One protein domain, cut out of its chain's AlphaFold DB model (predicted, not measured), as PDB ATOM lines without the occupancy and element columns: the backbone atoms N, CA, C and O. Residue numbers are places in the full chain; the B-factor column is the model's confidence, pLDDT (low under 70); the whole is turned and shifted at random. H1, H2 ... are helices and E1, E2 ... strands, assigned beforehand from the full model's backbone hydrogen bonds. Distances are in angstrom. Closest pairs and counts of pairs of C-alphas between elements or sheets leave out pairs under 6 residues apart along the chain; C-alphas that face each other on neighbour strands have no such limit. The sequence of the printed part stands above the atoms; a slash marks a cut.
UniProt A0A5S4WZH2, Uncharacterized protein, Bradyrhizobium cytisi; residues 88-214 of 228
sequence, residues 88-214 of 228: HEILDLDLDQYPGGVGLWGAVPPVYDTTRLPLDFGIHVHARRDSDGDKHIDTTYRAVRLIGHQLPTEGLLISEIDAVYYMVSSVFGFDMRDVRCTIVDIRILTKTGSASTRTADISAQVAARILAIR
ATOM      1  N   HIS A  88     -32.320  -2.217  28.878       89.50
ATOM      2  CA  HIS A  88     -31.808  -3.273  27.992       89.50
ATOM      3  C   HIS A  88     -32.842  -3.783  26.973       89.50
ATOM      4  O   HIS A  88     -32.496  -4.572  26.102       89.50
ATOM      5  N   GLU A  89     -34.103  -3.364  27.092       90.62
ATOM      6  CA  GLU A  89     -35.179  -3.653  26.136       90.62
ATOM      7  C   GLU A  89     -35.322  -2.534  25.086       90.62
ATOM      8  O   GLU A  89     -36.202  -2.600  24.221       90.62
ATOM      9  N   ILE A  90     -34.473  -1.501  25.180       94.81
ATOM     10  CA  ILE A  90     -34.398  -0.372  24.255       94.81
ATOM     11  C   ILE A  90     -33.238  -0.614  23.290       94.81
ATOM     12  O   ILE A  90     -32.088  -0.721  23.712       94.81
ATOM     13  N   LEU A  91     -33.533  -0.663  21.992       97.12
ATOM     14  CA  LEU A  91     -32.502  -0.650  20.957       97.12
ATOM     15  C   LEU A  91     -32.104   0.792  20.641       97.12
ATOM     16  O   LEU A  91     -32.930   1.563  20.153       97.12
ATOM     17  N   ASP A  92     -30.831   1.124  20.823       96.81
ATOM     18  CA  ASP A  92     -30.238   2.324  20.233       96.81
ATOM     19  C   ASP A  92     -29.852   2.038  18.782       96.81
ATOM     20  O   ASP A  92     -28.962   1.228  18.514       96.81
ATOM     21  N   LEU A  93     -30.542   2.683  17.841       96.50
ATOM     22  CA  LEU A  93     -30.362   2.462  16.413       96.50
ATOM     23  C   LEU A  93     -29.868   3.735  15.729       96.50
ATOM     24  O   LEU A  93     -30.639   4.663  15.480       96.50
ATOM     25  N   ASP A  94     -28.578   3.749  15.406       96.50
ATOM     26  CA  ASP A  94     -27.948   4.794  14.605       96.50
ATOM     27  C   ASP A  94     -28.221   4.554  13.116       96.50
ATOM     28  O   ASP A  94     -27.669   3.635  12.511       96.50
ATOM     29  N   LEU A  95     -29.095   5.370  12.528       95.56
ATOM     30  CA  LEU A  95     -29.517   5.259  11.132       95.56
ATOM     31  C   LEU A  95     -28.355   5.441  10.149       95.56
ATOM     32  O   LEU A  95     -28.412   4.907   9.042       95.56
ATOM     33  N   ASP A  96     -27.292   6.133  10.555       95.69
ATOM     34  CA  ASP A  96     -26.146   6.419   9.691       95.69
ATOM     35  C   ASP A  96     -25.290   5.167   9.450       95.69
ATOM     36  O   ASP A  96     -24.557   5.081   8.466       95.69
ATOM     37  N   GLN A  97     -25.440   4.149  10.305       97.00
ATOM     38  CA  GLN A  97     -24.789   2.843  10.170       97.00
ATOM     39  C   GLN A  97     -25.545   1.882   9.241       97.00
ATOM     40  O   GLN A  97     -25.033   0.805   8.929       97.00
ATOM     41  N   TYR A  98     -26.753   2.251   8.803       96.44
ATOM     42  CA  TYR A  98     -27.641   1.393   8.017       96.44
ATOM     43  C   TYR A  98     -28.121   2.074   6.726       96.44
ATOM     44  O   TYR A  98     -29.328   2.267   6.540       96.44
ATOM     45  N   PRO A  99     -27.207   2.430   5.797       94.56
ATOM     46  CA  PRO A  99     -27.586   3.084   4.547       94.56
ATOM     47  C   PRO A  99     -28.401   2.172   3.614       94.56
ATOM     48  O   PRO A  99     -29.152   2.675   2.781       94.56
ATOM     49  N   GLY A 100     -28.333   0.849   3.800       93.62
ATOM     50  CA  GLY A 100     -29.219  -0.132   3.162       93.62
ATOM     51  C   GLY A 100     -30.685  -0.066   3.608       93.62
ATOM     52  O   GLY A 100     -31.538  -0.752   3.046       93.62
ATOM     53  N   GLY A 101     -30.993   0.764   4.603       92.44
ATOM     54  CA  GLY A 101     -32.344   1.044   5.057       92.44
ATOM     55  C   GLY A 101     -32.712   0.334   6.356       92.44
ATOM     56  O   GLY A 101     -32.166  -0.705   6.741       92.44
ATOM     57  N   VAL A 102     -33.696   0.925   7.030       95.50
ATOM     58  CA  VAL A 102     -34.257   0.456   8.298       95.50
ATOM     59  C   VAL A 102     -35.763   0.307   8.133       95.50
ATOM     60  O   VAL A 102     -36.400   1.190   7.579       95.50
ATOM     61  N   GLY A 103     -36.341  -0.787   8.619       93.25
ATOM     62  CA  GLY A 103     -37.777  -1.027   8.692       93.25
ATOM     63  C   GLY A 103     -38.232  -1.216  10.134       93.25
ATOM     64  O   GLY A 103     -37.657  -2.032  10.844       93.25
ATOM     65  N   LEU A 104     -39.273  -0.494  10.555       93.94
ATOM     66  CA  LEU A 104     -39.870  -0.605  11.891       93.94
ATOM     67  C   LEU A 104     -41.356  -0.940  11.765       93.94
ATOM     68  O   LEU A 104     -42.081  -0.279  11.021       93.94
ATOM     69  N   TRP A 105     -41.810  -1.945  12.508       90.31
ATOM     70  CA  TRP A 105     -43.171  -2.474  12.421       90.31
ATOM     71  C   TRP A 105     -43.668  -2.780  13.830       90.31
ATOM     72  O   TRP A 105     -42.907  -3.294  14.644       90.31
ATOM     73  N   GLY A 106     -44.936  -2.509  14.137       90.56
ATOM     74  CA  GLY A 106     -45.508  -3.017  15.385       90.56
ATOM     75  C   GLY A 106     -45.601  -4.545  15.334       90.56
ATOM     76  O   GLY A 106     -46.195  -5.093  14.410       90.56
ATOM     77  N   ALA A 107     -45.031  -5.239  16.312       90.62
ATOM     78  CA  ALA A 107     -45.294  -6.650  16.557       90.62
ATOM     79  C   ALA A 107     -46.517  -6.736  17.479       90.62
ATOM     80  O   ALA A 107     -46.421  -6.498  18.686       90.62
ATOM     81  N   VAL A 108     -47.689  -6.978  16.883       86.50
ATOM     82  CA  VAL A 108     -48.959  -7.122  17.607       86.50
ATOM     83  C   VAL A 108     -49.316  -8.600  17.755       86.50
ATOM     84  O   VAL A 108     -49.407  -9.296  16.742       86.50
ATOM     85  N   PRO A 109     -49.570  -9.080  18.984       85.56
ATOM     86  CA  PRO A 109     -50.089 -10.412  19.207       85.56
ATOM     87  C   PRO A 109     -51.379 -10.622  18.410       85.56
ATOM     88  O   PRO A 109     -52.234  -9.724  18.373       85.56
ATOM     89  N   PRO A 110     -51.547 -11.784  17.765       86.00
ATOM     90  CA  PRO A 110     -52.776 -12.095  17.061       86.00
ATOM     91  C   PRO A 110     -53.948 -12.165  18.048       86.00
ATOM     92  O   PRO A 110     -53.804 -12.574  19.199       86.00
ATOM     93  N   VAL A 111     -55.144 -11.803  17.575       87.56
ATOM     94  CA  VAL A 111     -56.385 -11.918  18.369       87.56
ATOM     95  C   VAL A 111     -56.671 -13.377  18.735       87.56
ATOM     96  O   VAL A 111     -57.238 -13.660  19.788       87.56
ATOM     97  N   TYR A 112     -56.282 -14.298  17.857       90.94
ATOM     98  CA  TYR A 112     -56.422 -15.729  18.053       90.94
ATOM     99  C   TYR A 112     -55.134 -16.419  17.604       90.94
ATOM    100  O   TYR A 112     -54.801 -16.385  16.420       90.94
ATOM    101  N   ASP A 113     -54.420 -17.017  18.557       89.50
ATOM    102  CA  ASP A 113     -53.232 -17.829  18.309       89.50
ATOM    103  C   ASP A 113     -53.531 -19.289  18.654       89.50
ATOM    104  O   ASP A 113     -53.898 -19.606  19.787       89.50
ATOM    105  N   THR A 114     -53.398 -20.184  17.679       94.31
ATOM    106  CA  THR A 114     -53.476 -21.636  17.909       94.31
ATOM    107  C   THR A 114     -52.103 -22.274  18.059       94.31
ATOM    108  O   THR A 114     -52.005 -23.472  18.342       94.31
ATOM    109  N   THR A 115     -51.038 -21.502  17.860       92.25
ATOM    110  CA  THR A 115     -49.676 -21.960  18.071       92.25
ATOM    111  C   THR A 115     -49.356 -21.988  19.569       92.25
ATOM    112  O   THR A 115     -50.074 -21.452  20.411       92.25
ATOM    113  N   ARG A 116     -48.271 -22.677  19.923       90.25
ATOM    114  CA  ARG A 116     -47.667 -22.620  21.267       90.25
ATOM    115  C   ARG A 116     -46.336 -21.877  21.235       90.25
ATOM    116  O   ARG A 116     -45.476 -22.117  22.080       90.25
ATOM    117  N   LEU A 117     -46.132 -21.078  20.191       90.25
ATOM    118  CA  LEU A 117     -44.903 -20.329  20.022       90.25
ATOM    119  C   LEU A 117     -44.917 -19.123  20.967       90.25
ATOM    120  O   LEU A 117     -45.990 -18.641  21.338       90.25
ATOM    121  N   PRO A 118     -43.739 -18.644  21.394       87.06
ATOM    122  CA  PRO A 118     -43.649 -17.376  22.095       87.06
ATOM    123  C   PRO A 118     -44.281 -16.258  21.263       87.06
ATOM    124  O   PRO A 118     -44.061 -16.171  20.055       87.06
ATOM    125  N   LEU A 119     -45.070 -15.417  21.925       87.50
ATOM    126  CA  LEU A 119     -45.655 -14.238  21.307       87.50
ATOM    127  C   LEU A 119     -44.623 -13.117  21.270       87.50
ATOM    128  O   LEU A 119     -44.106 -12.715  22.314       87.50
ATOM    129  N   ASP A 120     -44.406 -12.569  20.082       86.69
ATOM    130  CA  ASP A 120     -43.660 -11.330  19.924       86.69
ATOM    131  C   ASP A 120     -44.581 -10.135  20.189       86.69
ATOM    132  O   ASP A 120     -45.643  -9.981  19.578       86.69
ATOM    133  N   PHE A 121     -44.156  -9.265  21.102       88.19
ATOM    134  CA  PHE A 121     -44.793  -7.984  21.381       88.19
ATOM    135  C   PHE A 121     -43.727  -6.893  21.384       88.19
ATOM    136  O   PHE A 121     -42.704  -7.031  22.054       88.19
ATOM    137  N   GLY A 122     -43.950  -5.825  20.620       92.56
ATOM    138  CA  GLY A 122     -42.996  -4.725  20.540       92.56
ATOM    139  C   GLY A 122     -42.904  -4.079  19.164       92.56
ATOM    140  O   GLY A 122     -43.897  -3.884  18.467       92.56
ATOM    141  N   ILE A 123     -41.680  -3.741  18.787       95.19
ATOM    142  CA  ILE A 123     -41.267  -3.147  17.524       95.19
ATOM    143  C   ILE A 123     -40.341  -4.145  16.847       95.19
ATOM    144  O   ILE A 123     -39.221  -4.369  17.306       95.19
ATOM    145  N   HIS A 124     -40.802  -4.742  15.759       94.88
ATOM    146  CA  HIS A 124     -39.968  -5.578  14.918       94.88
ATOM    147  C   HIS A 124     -39.078  -4.686  14.049       94.88
ATOM    148  O   HIS A 124     -39.578  -3.807  13.337       94.88
ATOM    149  N   VAL A 125     -37.764  -4.885  14.139       95.81
ATOM    150  CA  VAL A 125     -36.753  -4.040  13.497       95.81
ATOM    151  C   VAL A 125     -36.016  -4.832  12.435       95.81
ATOM    152  O   VAL A 125     -35.397  -5.851  12.734       95.81
ATOM    153  N   HIS A 126     -36.028  -4.310  11.211       96.62
ATOM    154  CA  HIS A 126     -35.128  -4.709  10.131       96.62
ATOM    155  C   HIS A 126     -34.100  -3.608   9.919       96.62
ATOM    156  O   HIS A 126     -34.486  -2.459   9.743       96.62
ATOM    157  N   ALA A 127     -32.810  -3.925   9.886       96.00
ATOM    158  CA  ALA A 127     -31.780  -2.953   9.519       96.00
ATOM    159  C   ALA A 127     -30.728  -3.597   8.617       96.00
ATOM    160  O   ALA A 127     -30.260  -4.702   8.907       96.00
ATOM    161  N   ARG A 128     -30.358  -2.921   7.527       96.50
ATOM    162  CA  ARG A 128     -29.365  -3.396   6.555       96.50
ATOM    163  C   ARG A 128     -28.255  -2.376   6.372       96.50
ATOM    164  O   ARG A 128     -28.515  -1.177   6.303       96.50
ATOM    165  N   ARG A 129     -27.016  -2.856   6.279       95.56
ATOM    166  CA  ARG A 129     -25.879  -1.995   5.927       95.56
ATOM    167  C   ARG A 129     -25.887  -1.664   4.438       95.56
ATOM    168  O   ARG A 129     -25.662  -0.517   4.093       95.56
ATOM    169  N   ASP A 130     -26.284  -2.615   3.599       95.19
ATOM    170  CA  ASP A 130     -26.341  -2.479   2.140       95.19
ATOM    171  C   ASP A 130     -27.767  -2.745   1.631       95.19
ATOM    172  O   ASP A 130     -28.493  -3.531   2.242       95.19
ATOM    173  N   SER A 131     -28.191  -2.099   0.537       89.19
ATOM    174  CA  SER A 131     -29.576  -2.175   0.015       89.19
ATOM    175  C   SER A 131     -30.054  -3.608  -0.225       89.19
ATOM    176  O   SER A 131     -31.176  -3.961   0.134       89.19
ATOM    177  N   ASP A 132     -29.165  -4.432  -0.771       90.50
ATOM    178  CA  ASP A 132     -29.411  -5.830  -1.135       90.50
ATOM    179  C   ASP A 132     -28.712  -6.810  -0.181       90.50
ATOM    180  O   ASP A 132     -28.636  -8.009  -0.443       90.50
ATOM    181  N   GLY A 133     -28.169  -6.294   0.926       90.44
ATOM    182  CA  GLY A 133     -27.469  -7.082   1.928       90.44
ATOM    183  C   GLY A 133     -28.410  -7.843   2.859       90.44
ATOM    184  O   GLY A 133     -29.610  -7.559   2.978       90.44
ATOM    185  N   ASP A 134     -27.828  -8.794   3.586       95.00
ATOM    186  CA  ASP A 134     -28.526  -9.471   4.667       95.00
ATOM    187  C   ASP A 134     -28.945  -8.478   5.756       95.00
ATOM    188  O   ASP A 134     -28.306  -7.449   6.014       95.00
ATOM    189  N   LYS A 135     -30.050  -8.804   6.426       94.31
ATOM    190  CA  LYS A 135     -30.491  -8.049   7.594       94.31
ATOM    191  C   LYS A 135     -29.455  -8.219   8.700       94.31
ATOM    192  O   LYS A 135     -29.259  -9.313   9.217       94.31
ATOM    193  N   HIS A 136     -28.831  -7.115   9.086       96.50
ATOM    194  CA  HIS A 136     -27.940  -7.074  10.239       96.50
ATOM    195  C   HIS A 136     -28.733  -7.123  11.552       96.50
ATOM    196  O   HIS A 136     -28.273  -7.701  12.532       96.50
ATOM    197  N   ILE A 137     -29.940  -6.544  11.563       96.88
ATOM    198  CA  ILE A 137     -30.902  -6.640  12.668       96.88
ATOM    199  C   ILE A 137     -32.212  -7.199  12.111       96.88
ATOM    200  O   ILE A 137     -32.721  -6.671  11.123       96.88
ATOM    201  N   ASP A 138     -32.734  -8.252  12.745       95.75
ATOM    202  CA  ASP A 138     -34.027  -8.885  12.442       95.75
ATOM    203  C   ASP A 138     -34.645  -9.439  13.736       95.75
ATOM    204  O   ASP A 138     -34.665 -10.644  13.975       95.75
ATOM    205  N   THR A 139     -35.037  -8.549  14.649       94.94
ATOM    206  CA  THR A 139     -35.574  -8.945  15.962       94.94
ATOM    207  C   THR A 139     -36.541  -7.902  16.517       94.94
ATOM    208  O   THR A 139     -36.635  -6.783  16.007       94.94
ATOM    209  N   THR A 140     -37.282  -8.282  17.553       94.69
ATOM    210  CA  THR A 140     -38.323  -7.470  18.188       94.69
ATOM    211  C   THR A 140     -37.805  -6.838  19.485       94.69
ATOM    212  O   THR A 140     -37.191  -7.516  20.307       94.69
ATOM    213  N   TYR A 141     -38.063  -5.541  19.681       95.19
ATOM    214  CA  TYR A 141     -37.689  -4.768  20.877       95.19
ATOM    215  C   TYR A 141     -38.896  -4.042  21.464       95.19
ATOM    216  O   TYR A 141     -39.812  -3.681  20.735       95.19
ATOM    217  N   ARG A 142     -38.901  -3.740  22.764       93.75
ATOM    218  CA  ARG A 142     -40.016  -2.996  23.385       93.75
ATOM    219  C   ARG A 142     -39.965  -1.497  23.111       93.75
ATOM    220  O   ARG A 142     -40.993  -0.820  23.125       93.75
ATOM    221  N   ALA A 143     -38.775  -0.971  22.850       94.44
ATOM    222  CA  ALA A 143     -38.591   0.379  22.347       94.44
ATOM    223  C   ALA A 143     -37.361   0.468  21.443       94.44
ATOM    224  O   ALA A 143     -36.428  -0.327  21.545       94.44
ATOM    225  N   VAL A 144     -37.355   1.472  20.578       95.81
ATOM    226  CA  VAL A 144     -36.231   1.798  19.706       95.81
ATOM    227  C   VAL A 144     -35.972   3.293  19.820       95.81
ATOM    228  O   VAL A 144     -36.877   4.101  19.603       95.81
ATOM    229  N   ARG A 145     -34.745   3.675  20.166       95.62
ATOM    230  CA  ARG A 145     -34.272   5.056  20.100       95.62
ATOM    231  C   ARG A 145     -33.495   5.242  18.805       95.62
ATOM    232  O   ARG A 145     -32.410   4.694  18.642       95.62
ATOM    233  N   LEU A 146     -34.060   6.017  17.887       94.19
ATOM    234  CA  LEU A 146     -33.428   6.352  16.617       94.19
ATOM    235  C   LEU A 146     -32.466   7.522  16.801       94.19
ATOM    236  O   LEU A 146     -32.861   8.568  17.318       94.19
ATOM    237  N   ILE A 147     -31.232   7.349  16.349       94.94
ATOM    238  CA  ILE A 147     -30.173   8.360  16.351       94.94
ATOM    239  C   ILE A 147     -29.678   8.520  14.908       94.94
ATOM    240  O   ILE A 147     -29.814   7.605  14.098       94.94
ATOM    241  N   GLY A 148     -29.169   9.694  14.556       93.69
ATOM    242  CA  GLY A 148     -28.538   9.943  13.261       93.69
ATOM    243  C   GLY A 148     -28.437  11.435  12.971       93.69
ATOM    244  O   GLY A 148     -29.132  12.239  13.593       93.69
ATOM    245  N   HIS A 149     -27.611  11.818  12.000       92.69
ATOM    246  CA  HIS A 149     -27.333  13.225  11.678       92.69
ATOM    247  C   HIS A 149     -28.565  14.048  11.255       92.69
ATOM    248  O   HIS A 149     -28.537  15.275  11.314       92.69
ATOM    249  N   GLN A 150     -29.645  13.393  10.813       88.19
ATOM    250  CA  GLN A 150     -30.898  14.043  10.387       88.19
ATOM    251  C   GLN A 150     -31.978  14.043  11.474       88.19
ATOM    252  O   GLN A 150     -33.095  14.503  11.237       88.19
ATOM    253  N   LEU A 151     -31.673  13.492  12.647       85.31
ATOM    254  CA  LEU A 151     -32.568  13.448  13.794       85.31
ATOM    255  C   LEU A 151     -32.106  14.443  14.868       85.31
ATOM    256  O   LEU A 151     -30.963  14.899  14.843       85.31
ATOM    257  N   PRO A 152     -32.986  14.808  15.818       86.88
ATOM    258  CA  PRO A 152     -32.576  15.569  16.993       86.88
ATOM    259  C   PRO A 152     -31.443  14.867  17.752       86.88
ATOM    260  O   PRO A 152     -31.393  13.637  17.786       86.88
ATOM    261  N   THR A 153     -30.567  15.640  18.397       85.56
ATOM    262  CA  THR A 153     -29.404  15.119  19.135       85.56
ATOM    263  C   THR A 153     -29.802  14.135  20.236       85.56
ATOM    264  O   THR A 153     -29.088  13.172  20.499       85.56
ATOM    265  N   GLU A 154     -30.957  14.347  20.869       84.19
ATOM    266  CA  GLU A 154     -31.517  13.456  21.889       84.19
ATOM    267  C   GLU A 154     -32.039  12.116  21.332       84.19
ATOM    268  O   GLU A 154     -32.312  11.181  22.092       84.19
ATOM    269  N   GLY A 155     -32.157  12.012  20.008       87.88
ATOM    270  CA  GLY A 155     -32.774  10.901  19.306       87.88
ATOM    271  C   GLY A 155     -34.302  10.914  19.382       87.88
ATOM    272  O   GLY A 155     -34.934  11.693  20.094       87.88
ATOM    273  N   LEU A 156     -34.925  10.018  18.622       88.19
ATOM    274  CA  LEU A 156     -36.365   9.797  18.653       88.19
ATOM    275  C   LEU A 156     -36.663   8.453  19.312       88.19
ATOM    276  O   LEU A 156     -36.347   7.405  18.753       88.19
ATOM    277  N   LEU A 157     -37.312   8.478  20.474       89.00
ATOM    278  CA  LEU A 157     -37.752   7.267  21.159       89.00
ATOM    279  C   LEU A 157     -39.133   6.832  20.661       89.00
ATOM    280  O   LEU A 157     -40.099   7.586  20.762       89.00
ATOM    281  N   ILE A 158     -39.218   5.596  20.182       89.44
ATOM    282  CA  ILE A 158     -40.449   4.934  19.749       89.44
ATOM    283  C   ILE A 158     -40.686   3.754  20.690       89.44
ATOM    284  O   ILE A 158     -39.817   2.894  20.823       89.44
ATOM    285  N   SER A 159     -41.840   3.707  21.354       90.25
ATOM    286  CA  SER A 159     -42.245   2.572  22.195       90.25
ATOM    287  C   SER A 159     -43.133   1.577  21.444       90.25
ATOM    288  O   SER A 159     -43.712   1.894  20.404       90.25
ATOM    289  N   GLU A 160     -43.285   0.377  22.000       89.31
ATOM    290  CA  GLU A 160     -44.219  -0.649  21.524       89.31
ATOM    291  C   GLU A 160     -45.638  -0.096  21.310       89.31
ATOM    292  O   GLU A 160     -46.255  -0.350  20.279       89.31
ATOM    293  N   ILE A 161     -46.131   0.755  22.219       83.81
ATOM    294  CA  ILE A 161     -47.457   1.380  22.106       83.81
ATOM    295  C   ILE A 161     -47.509   2.364  20.925       83.81
ATOM    296  O   ILE A 161     -48.499   2.382  20.190       83.81
ATOM    297  N   ASP A 162     -46.448   3.146  20.705       85.88
ATOM    298  CA  ASP A 162     -46.372   4.095  19.586       85.88
ATOM    299  C   ASP A 162     -46.429   3.365  18.237       85.88
ATOM    300  O   ASP A 162     -47.164   3.776  17.335       85.88
ATOM    301  N   ALA A 163     -45.713   2.242  18.115       88.69
ATOM    302  CA  ALA A 163     -45.711   1.418  16.909       88.69
ATOM    303  C   ALA A 163     -47.089   0.794  16.627       88.69
ATOM    304  O   ALA A 163     -47.543   0.792  15.477       88.69
ATOM    305  N   VAL A 164     -47.794   0.328  17.664       83.44
ATOM    306  CA  VAL A 164     -49.173  -0.175  17.534       83.44
ATOM    307  C   VAL A 164     -50.126   0.936  17.104       83.44
ATOM    308  O   VAL A 164     -50.914   0.744  16.175       83.44
ATOM    309  N   TYR A 165     -50.052   2.117  17.722       84.19
ATOM    310  CA  TYR A 165     -50.899   3.243  17.330       84.19
ATOM    311  C   TYR A 165     -50.632   3.699  15.903       84.19
ATOM    312  O   TYR A 165     -51.593   3.960  15.175       84.19
ATOM    313  N   TYR A 166     -49.371   3.744  15.475       85.44
ATOM    314  CA  TYR A 166     -49.031   4.043  14.089       85.44
ATOM    315  C   TYR A 166     -49.631   3.006  13.133       85.44
ATOM    316  O   TYR A 166     -50.314   3.383  12.180       85.44
ATOM    317  N   MET A 167     -49.462   1.709  13.419       85.62
ATOM    318  CA  MET A 167     -50.018   0.634  12.595       85.62
ATOM    319  C   MET A 167     -51.536   0.770  12.455       85.62
ATOM    320  O   MET A 167     -52.039   0.854  11.335       85.62
ATOM    321  N   VAL A 168     -52.262   0.851  13.573       84.44
ATOM    322  CA  VAL A 168     -53.726   0.980  13.577       84.44
ATOM    323  C   VAL A 168     -54.159   2.229  12.811       84.44
ATOM    324  O   VAL A 168     -55.066   2.167  11.985       84.44
ATOM    325  N   SER A 169     -53.488   3.359  13.033       84.81
ATOM    326  CA  SER A 169     -53.808   4.618  12.353       84.81
ATOM    327  C   SER A 169     -53.599   4.513  10.843       84.81
ATOM    328  O   SER A 169     -54.462   4.945  10.080       84.81
ATOM    329  N   SER A 170     -52.517   3.859  10.414       84.06
ATOM    330  CA  SER A 170     -52.201   3.657   8.998       84.06
ATOM    331  C   SER A 170     -53.218   2.756   8.286       84.06
ATOM    332  O   SER A 170     -53.601   3.045   7.155       84.06
ATOM    333  N   VAL A 171     -53.733   1.722   8.966       84.81
ATOM    334  CA  VAL A 171     -54.775   0.822   8.434       84.81
ATOM    335  C   VAL A 171     -56.068   1.581   8.137       84.81
ATOM    336  O   VAL A 171     -56.742   1.291   7.152       84.81
ATOM    337  N   PHE A 172     -56.402   2.582   8.951       85.38
ATOM    338  CA  PHE A 172     -57.592   3.413   8.753       85.38
ATOM    339  C   PHE A 172     -57.336   4.679   7.917       85.38
ATOM    340  O   PHE A 172     -58.215   5.538   7.841       85.38
ATOM    341  N   GLY A 173     -56.156   4.811   7.299       86.06
ATOM    342  CA  GLY A 173     -55.808   5.964   6.466       86.06
ATOM    343  C   GLY A 173     -55.688   7.276   7.245       86.06
ATOM    344  O   GLY A 173     -55.960   8.345   6.702       86.06
ATOM    345  N   PHE A 174     -55.344   7.213   8.535       82.88
ATOM    346  CA  PHE A 174     -55.096   8.406   9.336       82.88
ATOM    347  C   PHE A 174     -53.632   8.822   9.253       82.88
ATOM    348  O   PHE A 174     -52.735   8.050   9.588       82.88
ATOM    349  N   ASP A 175     -53.418  10.086   8.898       80.12
ATOM    350  CA  ASP A 175     -52.111  10.717   9.001       80.12
ATOM    351  C   ASP A 175     -51.768  10.974  10.472       80.12
ATOM    352  O   ASP A 175     -52.541  11.577  11.230       80.12
ATOM    353  N   MET A 176     -50.577  10.524  10.859       74.00
ATOM    354  CA  MET A 176     -49.991  10.790  12.168       74.00
ATOM    355  C   MET A 176     -49.028  11.971  12.056       74.00
ATOM    356  O   MET A 176     -48.253  12.059  11.106       74.00
ATOM    357  N   ARG A 177     -49.053  12.876  13.034       72.12
ATOM    358  CA  ARG A 177     -48.089  13.977  13.151       72.12
ATOM    359  C   ARG A 177     -47.409  13.943  14.507       72.12
ATOM    360  O   ARG A 177     -48.074  13.710  15.515       72.12
ATOM    361  N   ASP A 178     -46.108  14.219  14.521       69.44
ATOM    362  CA  ASP A 178     -45.406  14.543  15.761       69.44
ATOM    363  C   ASP A 178     -45.821  15.946  16.206       69.44
ATOM    364  O   ASP A 178     -45.768  16.901  15.427       69.44
ATOM    365  N   VAL A 179     -46.285  16.062  17.447       69.12
ATOM    366  CA  VAL A 179     -46.618  17.336  18.076       69.12
ATOM    367  C   VAL A 179     -45.720  17.504  19.285       69.12
ATOM    368  O   VAL A 179     -45.826  16.771  20.270       69.12
ATOM    369  N   ARG A 180     -44.847  18.508  19.214       64.88
ATOM    370  CA  ARG A 180     -44.018  18.927  20.339       64.88
ATOM    371  C   ARG A 180     -44.816  19.874  21.227       64.88
ATOM    372  O   ARG A 180     -45.294  20.913  20.773       64.88
ATOM    373  N   CYS A 181     -44.954  19.531  22.503       56.88
ATOM    374  CA  CYS A 181     -45.474  20.462  23.490       56.88
ATOM    375  C   CYS A 181     -44.409  21.521  23.789       56.88
ATOM    376  O   CYS A 181     -43.346  21.204  24.314       56.88
ATOM    377  N   THR A 182     -44.710  22.786  23.508       69.00
ATOM    378  CA  THR A 182     -43.801  23.917  23.753       69.00
ATOM    379  C   THR A 182     -43.617  24.258  25.234       69.00
ATOM    380  O   THR A 182     -42.723  25.025  25.568       69.00
ATOM    381  N   ILE A 183     -44.452  23.705  26.123       62.94
ATOM    382  CA  ILE A 183     -44.474  24.050  27.553       62.94
ATOM    383  C   ILE A 183     -43.697  23.033  28.401       62.94
ATOM    384  O   ILE A 183     -42.961  23.427  29.297       62.94
ATOM    385  N   VAL A 184     -43.868  21.734  28.136       52.72
ATOM    386  CA  VAL A 184     -43.258  20.646  28.937       52.72
ATOM    387  C   VAL A 184     -42.240  19.804  28.164       52.72
ATOM    388  O   VAL A 184     -41.755  18.809  28.684       52.72
ATOM    389  N   ASP A 185     -41.922  20.194  26.930       54.59
ATOM    390  CA  ASP A 185     -40.990  19.498  26.032       54.59
ATOM    391  C   ASP A 185     -41.276  17.991  25.857       54.59
ATOM    392  O   ASP A 185     -40.386  17.149  25.764       54.59
ATOM    393  N   ILE A 186     -42.565  17.640  25.820       54.53
ATOM    394  CA  ILE A 186     -43.045  16.279  25.557       54.53
ATOM    395  C   ILE A 186     -43.473  16.183  24.092       54.53
ATOM    396  O   ILE A 186     -44.230  17.027  23.608       54.53
ATOM    397  N   ARG A 187     -43.033  15.128  23.400       58.00
ATOM    398  CA  ARG A 187     -43.486  14.774  22.046       58.00
ATOM    399  C   ARG A 187     -44.638  13.777  22.103       58.00
ATOM    400  O   ARG A 187     -44.584  12.803  22.857       58.00
ATOM    401  N   ILE A 188     -45.690  14.043  21.334       60.38
ATOM    402  CA  ILE A 188     -46.898  13.219  21.268       60.38
ATOM    403  C   ILE A 188     -47.266  13.009  19.802       60.38
ATOM    404  O   ILE A 188     -47.391  13.967  19.041       60.38
ATOM    405  N   LEU A 189     -47.514  11.757  19.418       59.75
ATOM    406  CA  LEU A 189     -48.093  11.439  18.119       59.75
ATOM    407  C   LEU A 189     -49.594  11.736  18.142       59.75
ATOM    408  O   LEU A 189     -50.346  11.167  18.934       59.75
ATOM    409  N   THR A 190     -50.047  12.631  17.266       54.88
ATOM    410  CA  THR A 190     -51.461  13.004  17.165       54.88
ATOM    411  C   THR A 190     -52.013  12.690  15.783       54.88
ATOM    412  O   THR A 190     -51.334  12.830  14.765       54.88
ATOM    413  N   LYS A 191     -53.276  12.267  15.749       58.19
ATOM    414  CA  LYS A 191     -54.043  12.121  14.514       58.19
ATOM    415  C   LYS A 191     -54.442  13.499  14.003       58.19
ATOM    416  O   LYS A 191     -55.076  14.256  14.741       58.19
ATOM    417  N   THR A 192     -54.215  13.781  12.724       53.31
ATOM    418  CA  THR A 192     -54.889  14.919  12.093       53.31
ATOM    419  C   THR A 192     -56.304  14.563  11.669       53.31
ATOM    420  O   THR A 192     -56.535  13.632  10.902       53.31
ATOM    421  N   GLY A 193     -57.281  15.317  12.180       43.97
ATOM    422  CA  GLY A 193     -58.578  15.429  11.519       43.97
ATOM    423  C   GLY A 193     -58.399  16.144  10.179       43.97
ATOM    424  O   GLY A 193     -57.476  16.941  10.030       43.97
ATOM    425  N   SER A 194     -59.273  15.875   9.213       40.34
ATOM    426  CA  SER A 194     -59.278  16.460   7.865       40.34
ATOM    427  C   SER A 194     -59.619  17.965   7.844       40.34
ATOM    428  O   SER A 194     -60.443  18.412   7.050       40.34
ATOM    429  N   ALA A 195     -59.027  18.760   8.732       36.81
ATOM    430  CA  ALA A 195     -59.104  20.208   8.724       36.81
ATOM    431  C   ALA A 195     -57.716  20.746   8.372       36.81
ATOM    432  O   ALA A 195     -56.817  20.843   9.204       36.81
ATOM    433  N   SER A 196     -57.556  21.048   7.085       39.38
ATOM    434  CA  SER A 196     -56.446  21.799   6.512       39.38
ATOM    435  C   SER A 196     -56.125  23.035   7.359       39.38
ATOM    436  O   SER A 196     -56.854  24.023   7.330       39.38
ATOM    437  N   THR A 197     -55.016  23.007   8.091       34.53
ATOM    438  CA  THR A 197     -54.320  24.221   8.523       34.53
ATOM    439  C   THR A 197     -52.841  24.022   8.230       34.53
ATOM    440  O   THR A 197     -52.181  23.140   8.781       34.53
ATOM    441  N   ARG A 198     -52.361  24.791   7.249       36.88
ATOM    442  CA  ARG A 198     -50.955  24.883   6.865       36.88
ATOM    443  C   ARG A 198     -50.259  25.773   7.889       36.88
ATOM    444  O   ARG A 198     -50.377  26.990   7.818       36.88
ATOM    445  N   THR A 199     -49.518  25.167   8.799       31.41
ATOM    446  CA  THR A 199     -48.345  25.795   9.406       31.41
ATOM    447  C   THR A 199     -47.155  24.940   9.005       31.41
ATOM    448  O   THR A 199     -47.136  23.730   9.227       31.41
ATOM    449  N   ALA A 200     -46.229  25.561   8.276       36.16
ATOM    450  CA  ALA A 200     -44.967  24.958   7.897       36.16
ATOM    451  C   ALA A 200     -44.175  24.695   9.176       36.16
ATOM    452  O   ALA A 200     -43.878  25.639   9.899       36.16
ATOM    453  N   ASP A 201     -43.881  23.432   9.469       30.30
ATOM    454  CA  ASP A 201     -42.953  23.104  10.540       30.30
ATOM    455  C   ASP A 201     -42.367  21.702  10.347       30.30
ATOM    456  O   ASP A 201     -43.019  20.792   9.829       30.30
ATOM    457  N   ILE A 202     -41.120  21.540  10.767       32.44
ATOM    458  CA  ILE A 202     -40.156  20.469  10.446       32.44
ATOM    459  C   ILE A 202     -40.576  19.069  10.978       32.44
ATOM    460  O   ILE A 202     -39.884  18.069  10.807       32.44
ATOM    461  N   SER A 203     -41.787  18.936  11.521       35.56
ATOM    462  CA  SER A 203     -42.320  17.731  12.182       35.56
ATOM    463  C   SER A 203     -42.951  16.693  11.234       35.56
ATOM    464  O   SER A 203     -43.461  15.663  11.676       35.56
ATOM    465  N   ALA A 204     -42.897  16.920   9.917       32.94
ATOM    466  CA  ALA A 204     -43.360  15.955   8.915       32.94
ATOM    467  C   ALA A 204     -42.359  14.814   8.649       32.94
ATOM    468  O   ALA A 204     -42.739  13.815   8.051       32.94
ATOM    469  N   GLN A 205     -41.101  14.907   9.100       36.75
ATOM    470  CA  GLN A 205     -40.069  13.935   8.709       36.75
ATOM    471  C   GLN A 205     -40.185  12.575   9.410       36.75
ATOM    472  O   GLN A 205     -39.797  11.578   8.818       36.75
ATOM    473  N   VAL A 206     -40.779  12.478  10.602       39.22
ATOM    474  CA  VAL A 206     -40.898  11.190  11.317       39.22
ATOM    475  C   VAL A 206     -42.035  10.335  10.750       39.22
ATOM    476  O   VAL A 206     -41.832   9.168  10.425       39.22
ATOM    477  N   ALA A 207     -43.215  10.921  10.527       36.81
ATOM    478  CA  ALA A 207     -44.329  10.212   9.898       36.81
ATOM    479  C   ALA A 207     -44.097   9.980   8.395       36.81
ATOM    480  O   ALA A 207     -44.416   8.905   7.889       36.81
ATOM    481  N   ALA A 208     -43.475  10.941   7.695       33.81
ATOM    482  CA  ALA A 208     -43.131  10.781   6.284       33.81
ATOM    483  C   ALA A 208     -41.924   9.861   6.056       33.81
ATOM    484  O   ALA A 208     -41.790   9.357   4.947       33.81
ATOM    485  N   ARG A 209     -41.078   9.568   7.061       37.53
ATOM    486  CA  ARG A 209     -39.990   8.583   6.912       37.53
ATOM    487  C   ARG A 209     -40.309   7.183   7.398       37.53
ATOM    488  O   ARG A 209     -39.849   6.253   6.751       37.53
ATOM    489  N   ILE A 210     -41.185   7.003   8.389       40.84
ATOM    490  CA  ILE A 210     -41.802   5.682   8.610       40.84
ATOM    491  C   ILE A 210     -42.609   5.270   7.357       40.84
ATOM    492  O   ILE A 210     -42.647   4.095   7.000       40.84
ATOM    493  N   LEU A 211     -43.143   6.245   6.603       38.31
ATOM    494  CA  LEU A 211     -43.740   6.026   5.280       38.31
ATOM    495  C   LEU A 211     -42.711   5.932   4.126       38.31
ATOM    496  O   LEU A 211     -42.921   5.145   3.208       38.31
ATOM    497  N   ALA A 212     -41.581   6.653   4.157       30.91
ATOM    498  CA  ALA A 212     -40.523   6.536   3.135       30.91
ATOM    499  C   ALA A 212     -39.797   5.180   3.177       30.91
ATOM    500  O   ALA A 212     -39.356   4.689   2.141       30.91
ATOM    501  N   ILE A 213     -39.780   4.525   4.339       39.31
ATOM    502  CA  ILE A 213     -39.374   3.122   4.508       39.31
ATOM    503  C   ILE A 213     -40.280   2.167   3.705       39.31
ATOM    504  O   ILE A 213     -39.861   1.076   3.328       39.31
ATOM    505  N   ARG A 214     -41.506   2.589   3.366       38.62
ATOM    506  CA  ARG A 214     -42.438   1.836   2.518       38.62
ATOM    507  C   ARG A 214     -42.381   2.227   1.034       38.62
ATOM    508  O   ARG A 214     -42.910   1.488   0.213       38.62
TER     509      ARG A 214
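What this domain is: This is residues 88 to 214 of the 228 residues of an uncharacterized protein of Bradyrhizobium cytisi (UniProt A0A5S4WZH2). Two small three-stranded sheets, E1 E5 E6 and E2 E3 E4, stand face to face as a sandwich, with helix H1 packed across the edge strand E2. Beyond H1 the hairpin of E7 and E8 forms a separate small part, and H2 runs from E7 to E2; residues 111 to 117, 181 to 186 and 195 to 201 stick out as loops. The printed part has 127 residues, with eight named strands and two named helices in the order E1 E2 E3 E4 E5 E6 H1 E7 E8 H2. Its class is mixed, helices and strands; the sheet E1 E5 E6 is mixed, the sheets E2 E3 E4 and E7 E8 antiparallel. The whole is compact, with a radius of gyration of the C-alphas of 15.8 A and spans of 47 by 36 by 29 A.

How they stand to each other: E1, residues 90 to 94, is parallel to E5, residues 143 to 147, with N 91 and O 143 2.9 A apart. E2, residues 102 to 107, E3, residues 122 to 128, and E4, residues 135 to 141, form a meander, each strand the antiparallel neighbour of the one before: N 105 and O 124 are 3.0 A apart, N 125 and O 139 2.9 A. E5 forms an antiparallel hairpin with E6, residues 156 to 159, with N 144 and O 158 2.9 A apart. The two sheets' best planes are 15 degrees apart. H1, residues 160 to 171, is on the sheet E2 E3 E4 at a height over the sheet of 5.5 A, over E2 and across the strands, at 87 degrees to E2 on the local plane; the closest C-alphas of H1 and E2, those of Ala 163 and Gly 106, are 4.7 A apart. E7, residues 176 to 180, and E8, residues 187 to 191, are a hairpin, with N 177 and O 190 2.9 A apart. H2, residues 204 to 214, only grazes the sheet E2 E3 E4 with its residues 210 to 214; the closest C-alphas of H2 and E7, those of Ala 207 and Met 176, are 6.1 A apart. H1 and H2 are apart. In H1 every O i to N i+4 pair is within hydrogen-bond range, in H2 6 of 7.

Where its parts are: E1 begins at C-alpha 90 (-34.398, -0.372, 24.255) and is 12.7 A long; E2 is 15.5 A, E3 19.6 A, E4 15.5 A, E5 13.1 A and E6 10.0 A. H1 begins at C-alpha 160 (-44.219, -0.649, 21.524) and is 16.9 A long. E7 is 13.0 A, E8 13.2 A and H2 15.5 A, ending at C-alpha 214 (-42.438, 1.836, 2.518).

The domain as a whole: The two C-alphas farthest apart, those of Arg 116 and Thr 199, are 49.9 A apart. The printed part has no cut. The links E2 to E3 and E8 to H2 are long. Residues 178 to 214 are under 70 in pLDDT, and H2 has a mean of 37.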